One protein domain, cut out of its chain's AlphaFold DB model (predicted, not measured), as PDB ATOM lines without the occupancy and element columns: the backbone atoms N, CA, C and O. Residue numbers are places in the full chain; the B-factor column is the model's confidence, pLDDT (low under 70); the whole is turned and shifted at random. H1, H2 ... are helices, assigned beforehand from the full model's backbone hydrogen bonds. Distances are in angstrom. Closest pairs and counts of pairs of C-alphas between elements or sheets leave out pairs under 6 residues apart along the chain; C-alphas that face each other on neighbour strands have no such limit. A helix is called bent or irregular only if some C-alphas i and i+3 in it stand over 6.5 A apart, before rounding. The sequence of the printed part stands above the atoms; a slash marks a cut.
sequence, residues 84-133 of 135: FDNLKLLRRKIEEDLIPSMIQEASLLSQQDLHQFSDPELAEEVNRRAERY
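AT A GLANCE: This is residues 84 to 133 of the 135 residues of the protein "Pyruvate phosphate dikinase PEP/pyruvate-binding protein" of Candidatus Scalindua japonica (UniProt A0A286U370). The model is an open hook: one long helix, H1, bent but nearly straight, makes the shaft, and after a link a shorter helix, H2, folds back without touching it. Residues 84 to 108, in H1, stand free. The printed part has 50 residues with two named helices, H1 then H2, no named strand, and is all helix. It is extended, with a radius of gyration of the C-alphas of 16.0 A and spans of 51 by 19 by 8 A.

IN THESE COORDINATES: H1, residues 84 to 110, was assigned as one helix by its hydrogen bonds but is bent: C-alphas 96 and 99 are 6.8 A apart. Arm H1a, residues 84 to 96, measures 18.2 A from C-alpha 84 at (7.103, -22.305, -47.288); arm H1b, residues 99 to 110, measures 16.3 A. H2, residues 119 to 131, measures 18.8 A and ends at C-alpha 131 (40.815, -27.813, -49.974).

HOW THE PARTS SIT: H1a and H1b stand at a shallow tilt of 25 degrees. H2 is apart from both arms, with no C-alphas within 8 A. In H1a, H1b and H2 every O i to N i+4 pair is within hydrogen-bond range.

THE WHOLE: The C-alphas farthest apart, of Phe 84 and Ser 118, are 50.9 A apart. The printed part has no cut, and the link from H1 to H2, 8 residues, is short. Residue 133 is under pLDDT 70.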
ATOM      1  N   PHE A  84       6.882 -23.239 -48.398       73.81
ATOM      2  CA  PHE A  84       7.103 -22.305 -47.288       73.81
ATOM      3  C   PHE A  84       7.893 -22.944 -46.128       73.81
ATOM      4  O   PHE A  84       8.778 -22.312 -45.551       73.81
ATOM      5  N   ASP A  85       7.649 -24.224 -45.848       74.88
ATOM      6  CA  ASP A  85       8.392 -24.981 -44.838       74.88
ATOM      7  C   ASP A  85       9.858 -25.212 -45.222       74.88
ATOM      8  O   ASP A  85      10.748 -25.051 -44.388       74.88
ATOM      9  N   ASN A  86      10.147 -25.488 -46.496       77.69
ATOM     10  CA  ASN A  86      11.523 -25.586 -46.979       77.69
ATOM     11  C   ASN A  86      12.267 -24.245 -46.884       77.69
ATOM     12  O   ASN A  86      13.459 -24.238 -46.582       77.69
ATOM     13  N   LEU A  87      11.590 -23.110 -47.097       84.00
ATOM     14  CA  LEU A  87      12.196 -21.784 -46.910       84.00
ATOM     15  C   LEU A  87      12.530 -21.509 -45.439       84.00
ATOM     16  O   LEU A  87      13.598 -20.972 -45.149       84.00
ATOM     17  N   LYS A  88      11.668 -21.924 -44.503       85.19
ATOM     18  CA  LYS A  88      11.964 -21.838 -43.062       85.19
ATOM     19  C   LYS A  88      13.176 -22.682 -42.678       85.19
ATOM     20  O   LYS A  88      14.032 -22.205 -41.940       85.19
ATOM     21  N   LEU A  89      13.265 -23.910 -43.195       86.25
ATOM     22  CA  LEU A  89      14.413 -24.788 -42.958       86.25
ATOM     23  C   LEU A  89      15.705 -24.195 -43.526       86.25
ATOM     24  O   LEU A  89      16.731 -24.207 -42.850       86.25
ATOM     25  N   LEU A  90      15.648 -23.640 -44.742       86.62
ATOM     26  CA  LEU A  90      16.799 -23.001 -45.374       86.62
ATOM     27  C   LEU A  90      17.263 -21.772 -44.587       86.62
ATOM     28  O   LEU A  90      18.454 -21.648 -44.315       86.62
ATOM     29  N   ARG A  91      16.331 -20.900 -44.180       90.75
ATOM     30  CA  ARG A  91      16.630 -19.745 -43.324       90.75
ATOM     31  C   ARG A  91      17.338 -20.187 -42.049       90.75
ATOM     32  O   ARG A  91      18.384 -19.638 -41.726       90.75
ATOM     33  N   ARG A  92      16.794 -21.198 -41.367       92.25
ATOM     34  CA  ARG A  92      17.366 -21.711 -40.123       92.25
ATOM     35  C   ARG A  92      18.792 -22.219 -40.327       92.25
ATOM     36  O   ARG A  92      19.682 -21.804 -39.605       92.25
ATOM     37  N   LYS A  93      19.029 -23.027 -41.366       92.25
ATOM     38  CA  LYS A  93      20.375 -23.515 -41.712       92.25
ATOM     39  C   LYS A  93      21.359 -22.368 -41.981       92.25
ATOM     40  O   LYS A  93      22.519 -22.437 -41.593       92.25
ATOM     41  N   ILE A  94      20.915 -21.313 -42.662       93.00
ATOM     42  CA  ILE A  94      21.766 -20.151 -42.941       93.00
ATOM     43  C   ILE A  94      22.097 -19.394 -41.648       93.00
ATOM     44  O   ILE A  94      23.268 -19.115 -41.399       93.00
ATOM     45  N   GLU A  95      21.082 -19.067 -40.846       95.81
ATOM     46  CA  GLU A  95      21.222 -18.238 -39.641       95.81
ATOM     47  C   GLU A  95      21.933 -18.967 -38.495       95.81
ATOM     48  O   GLU A  95      22.733 -18.354 -37.792       95.81
ATOM     49  N   GLU A  96      21.657 -20.258 -38.311       95.12
ATOM     50  CA  GLU A  96      22.134 -21.031 -37.158       95.12
ATOM     51  C   GLU A  96      23.422 -21.811 -37.448       95.12
ATOM     52  O   GLU A  96      24.223 -21.987 -36.534       95.12
ATOM     53  N   ASP A  97      23.670 -22.218 -38.702       92.50
ATOM     54  CA  ASP A  97      24.824 -23.065 -39.037       92.50
ATOM     55  C   ASP A  97      25.852 -22.333 -39.909       92.50
ATOM     56  O   ASP A  97      27.020 -22.197 -39.535       92.50
ATOM     57  N   LEU A  98      25.439 -21.852 -41.090       91.94
ATOM     58  CA  LEU A  98      26.377 -21.375 -42.113       91.94
ATOM     59  C   LEU A  98      27.014 -20.035 -41.742       91.94
ATOM     60  O   LEU A  98      28.234 -19.915 -41.787       91.94
ATOM     61  N   ILE A  99      26.213 -19.038 -41.348       93.75
ATOM     62  CA  ILE A  99      26.733 -17.716 -40.970       93.75
ATOM     63  C   ILE A  99      27.667 -17.813 -39.751       93.75
ATOM     64  O   ILE A  99      28.787 -17.303 -39.839       93.75
ATOM     65  N   PRO A 100      27.294 -18.486 -38.643       96.44
ATOM     66  CA  PRO A 100      28.203 -18.670 -37.514       96.44
ATOM     67  C   PRO A 100      29.507 -19.378 -37.898       96.44
ATOM     68  O   PRO A 100      30.580 -18.933 -37.490       96.44
ATOM     69  N   SER A 101      29.433 -20.419 -38.735       90.19
ATOM     70  CA  SER A 101      30.618 -21.146 -39.212       90.19
ATOM     71  C   SER A 101      31.540 -20.253 -40.047       90.19
ATOM     72  O   SER A 101      32.751 -20.241 -39.832       90.19
ATOM     73  N   MET A 102      30.974 -19.434 -40.941       90.38
ATOM     74  CA  MET A 102      31.729 -18.456 -41.736       90.38
ATOM     75  C   MET A 102      32.406 -17.396 -40.857       90.38
ATOM     76  O   MET A 102      33.551 -17.028 -41.109       90.38
ATOM     77  N   ILE A 103      31.723 -16.910 -39.814       94.19
ATOM     78  CA  ILE A 103      32.294 -15.946 -38.860       94.19
ATOM     79  C   ILE A 103      33.450 -16.582 -38.080       94.19
ATOM     80  O   ILE A 103      34.502 -15.959 -37.917       94.19
ATOM     81  N   GLN A 104      33.279 -17.819 -37.607       91.75
ATOM     82  CA  GLN A 104      34.327 -18.550 -36.896       91.75
ATOM     83  C   GLN A 104      35.556 -18.757 -37.785       91.75
ATOM     84  O   GLN A 104      36.682 -18.518 -37.347       91.75
ATOM     85  N   GLU A 105      35.348 -19.161 -39.036       89.19
ATOM     86  CA  GLU A 105      36.432 -19.346 -39.993       89.19
ATOM     87  C   GLU A 105      37.151 -18.030 -40.298       89.19
ATOM     88  O   GLU A 105      38.377 -17.976 -40.220       89.19
ATOM     89  N   ALA A 106      36.411 -16.948 -40.546       89.44
ATOM     90  CA  ALA A 106      36.993 -15.625 -40.749       89.44
ATOM     91  C   ALA A 106      37.843 -15.178 -39.545       89.44
ATOM     92  O   ALA A 106      38.945 -14.660 -39.729       89.44
ATOM     93  N   SER A 107      37.376 -15.436 -38.319       91.50
ATOM     94  CA  SER A 107      38.131 -15.145 -37.096       91.50
ATOM     95  C   SER A 107      39.442 -15.934 -37.032       91.50
ATOM     96  O   SER A 107      40.498 -15.342 -36.811       91.50
ATOM     97  N   LEU A 108      39.412 -17.241 -37.315       87.31
ATOM     98  CA  LEU A 108      40.617 -18.081 -37.351       87.31
ATOM     99  C   LEU A 108      41.628 -17.601 -38.398       87.31
ATOM    100  O   LEU A 108      42.821 -17.532 -38.114       87.31
ATOM    101  N   LEU A 109      41.155 -17.250 -39.596       86.62
ATOM    102  CA  LEU A 109      42.021 -16.755 -40.666       86.62
ATOM    103  C   LEU A 109      42.612 -15.379 -40.336       86.62
ATOM    104  O   LEU A 109      43.759 -15.117 -40.685       86.62
ATOM    105  N   SER A 110      41.867 -14.519 -39.636       88.25
ATOM    106  CA  SER A 110      42.340 -13.185 -39.237       88.25
ATOM    107  C   SER A 110      43.452 -13.205 -38.183       88.25
ATOM    108  O   SER A 110      44.182 -12.229 -38.049       88.25
ATOM    109  N   GLN A 111      43.599 -14.311 -37.444       87.06
ATOM    110  CA  GLN A 111      44.654 -14.478 -36.438       87.06
ATOM    111  C   GLN A 111      46.013 -14.843 -37.051       87.06
ATOM    112  O   GLN A 111      47.024 -14.796 -36.354       87.06
ATOM    113  N   GLN A 112      46.055 -15.223 -38.331       83.81
ATOM    114  CA  GLN A 112      47.295 -15.551 -39.026       83.81
ATOM    115  C   GLN A 112      47.910 -14.284 -39.632       83.81
ATOM    116  O   GLN A 112      47.318 -13.661 -40.513       83.81
ATOM    117  N   ASP A 113      49.118 -13.927 -39.194       86.62
ATOM    118  CA  ASP A 113      49.883 -12.838 -39.800       86.62
ATOM    119  C   ASP A 113      50.629 -13.332 -41.047       86.62
ATOM    120  O   ASP A 113      51.740 -13.859 -40.976       86.62
ATOM    121  N   LEU A 114      49.995 -13.155 -42.206       86.06
ATOM    122  CA  LEU A 114      50.530 -13.580 -43.502       86.06
ATOM    123  C   LEU A 114      51.819 -12.841 -43.895       86.06
ATOM    124  O   LEU A 114      52.546 -13.323 -44.757       86.06
ATOM    125  N   HIS A 115      52.132 -11.696 -43.278       85.06
ATOM    126  CA  HIS A 115      53.359 -10.954 -43.583       85.06
ATOM    127  C   HIS A 115      54.628 -11.649 -43.078       85.06
ATOM    128  O   HIS A 115      55.725 -11.291 -43.503       85.06
ATOM    129  N   GLN A 116      54.487 -12.626 -42.181       88.38
ATOM    130  CA  GLN A 116      55.608 -13.397 -41.643       88.38
ATOM    131  C   GLN A 116      55.905 -14.660 -42.459       88.38
ATOM    132  O   GLN A 116      56.877 -15.351 -42.166       88.38
ATOM    133  N   PHE A 117      55.080 -14.966 -43.463       89.50
ATOM    134  CA  PHE A 117      55.195 -16.186 -44.252       89.50
ATOM    135  C   PHE A 117      56.132 -15.946 -45.439       89.50
ATOM    136  O   PHE A 117      56.085 -14.904 -46.096       89.50
ATOM    137  N   SER A 118      56.971 -16.930 -45.731       91.81
ATOM    138  CA  SER A 118      57.756 -17.005 -46.963       91.81
ATOM    139  C   SER A 118      56.893 -17.441 -48.155       91.81
ATOM    140  O   SER A 118      55.808 -17.997 -47.985       91.81
ATOM    141  N   ASP A 119      57.379 -17.232 -49.381       92.25
ATOM    142  CA  ASP A 119      56.645 -17.611 -50.600       92.25
ATOM    143  C   ASP A 119      56.204 -19.096 -50.627       92.25
ATOM    144  O   ASP A 119      55.060 -19.360 -51.012       92.25
ATOM    145  N   PRO A 120      57.025 -20.078 -50.189       91.69
ATOM    146  CA  PRO A 120      56.575 -21.467 -50.064       91.69
ATOM    147  C   PRO A 120      55.452 -21.658 -49.034       91.69
ATOM    148  O   PRO A 120      54.496 -22.383 -49.303       91.69
ATOM    149  N   GLU A 121      55.523 -20.978 -47.887       90.12
ATOM    150  CA  GLU A 121      54.507 -21.064 -46.824       90.12
ATOM    151  C   GLU A 121      53.182 -20.416 -47.256       90.12
ATOM    152  O   GLU A 121      52.102 -20.923 -46.948       90.12
ATOM    153  N   LEU A 122      53.237 -19.330 -48.033       90.56
ATOM    154  CA  LEU A 122      52.055 -18.724 -48.648       90.56
ATOM    155  C   LEU A 122      51.401 -19.661 -49.672       90.56
ATOM    156  O   LEU A 122      50.172 -19.750 -49.722       90.56
ATOM    157  N   ALA A 123      52.194 -20.378 -50.473       91.50
ATOM    158  CA  ALA A 123      51.673 -21.351 -51.432       91.50
ATOM    159  C   ALA A 123      50.972 -22.531 -50.734       91.50
ATOM    160  O   ALA A 123      49.892 -22.951 -51.160       91.50
ATOM    161  N   GLU A 124      51.540 -23.035 -49.635       89.94
ATOM    162  CA  GLU A 124      50.896 -24.050 -48.791       89.94
ATOM    163  C   GLU A 124      49.588 -23.534 -48.175       89.94
ATOM    164  O   GLU A 124      48.572 -24.233 -48.198       89.94
ATOM    165  N   GLU A 125      49.570 -22.288 -47.698       88.94
ATOM    166  CA  GLU A 125      48.381 -21.669 -47.110       88.94
ATOM    167  C   GLU A 125      47.242 -21.484 -48.130       88.94
ATOM    168  O   GLU A 125      46.072 -21.686 -47.793       88.94
ATOM    169  N   VAL A 126      47.556 -21.171 -49.392       89.25
ATOM    170  CA  VAL A 126      46.566 -21.119 -50.484       89.25
ATOM    171  C   VAL A 126      45.950 -22.495 -50.738       89.25
ATOM    172  O   VAL A 126      44.723 -22.605 -50.806       89.25
ATOM    173  N   ASN A 127      46.770 -23.547 -50.826       89.56
ATOM    174  CA  ASN A 127      46.280 -24.911 -51.045       89.56
ATOM    175  C   ASN A 127      45.399 -25.383 -49.880       89.56
ATOM    176  O   ASN A 127      44.289 -25.868 -50.100       89.56
ATOM    177  N   ARG A 128      45.834 -25.138 -48.638       86.31
ATOM    178  CA  ARG A 128      45.074 -25.466 -47.423       86.31
ATOM    179  C   ARG A 128      43.696 -24.799 -47.393       86.31
ATOM    180  O   ARG A 128      42.727 -25.401 -46.933       86.31
ATOM    181  N   ARG A 129      43.592 -23.546 -47.857       87.12
ATOM    182  CA  ARG A 129      42.305 -22.834 -47.962       87.12
ATOM    183  C   ARG A 129      41.453 -23.365 -49.111       87.12
ATOM    184  O   ARG A 129      40.245 -23.478 -48.942       87.12
ATOM    185  N   ALA A 130      42.058 -23.716 -50.244       83.62
ATOM    186  CA  ALA A 130      41.348 -24.258 -51.402       83.62
ATOM    187  C   ALA A 130      40.676 -25.608 -51.098       83.62
ATOM    188  O   ALA A 130      39.516 -25.798 -51.457       83.62
ATOM    189  N   GLU A 131      41.352 -26.498 -50.362       82.25
ATOM    190  CA  GLU A 131      40.815 -27.813 -49.974       82.25
ATOM    191  C   GLU A 131      39.484 -27.722 -49.212       82.25
ATOM    192  O   GLU A 131      38.638 -28.606 -49.347       82.25
ATOM    193  N   ARG A 132      39.248 -26.625 -48.481       71.06
ATOM    194  CA  ARG A 132      38.006 -26.394 -47.725       71.06
ATOM    195  C   ARG A 132      36.793 -26.055 -48.594       71.06
ATOM    196  O   ARG A 132      35.672 -26.195 -48.119       71.06
ATOM    197  N   TYR A 133      36.993 -25.631 -49.842       63.75
ATOM    198  CA  TYR A 133      35.906 -25.286 -50.772       63.75
ATOM    199  C   TYR A 133      35.514 -26.437 -51.711       63.75
ATOM    200  O   TYR A 133      34.505 -26.340 -52.408       63.75
TER     201      TYR A 133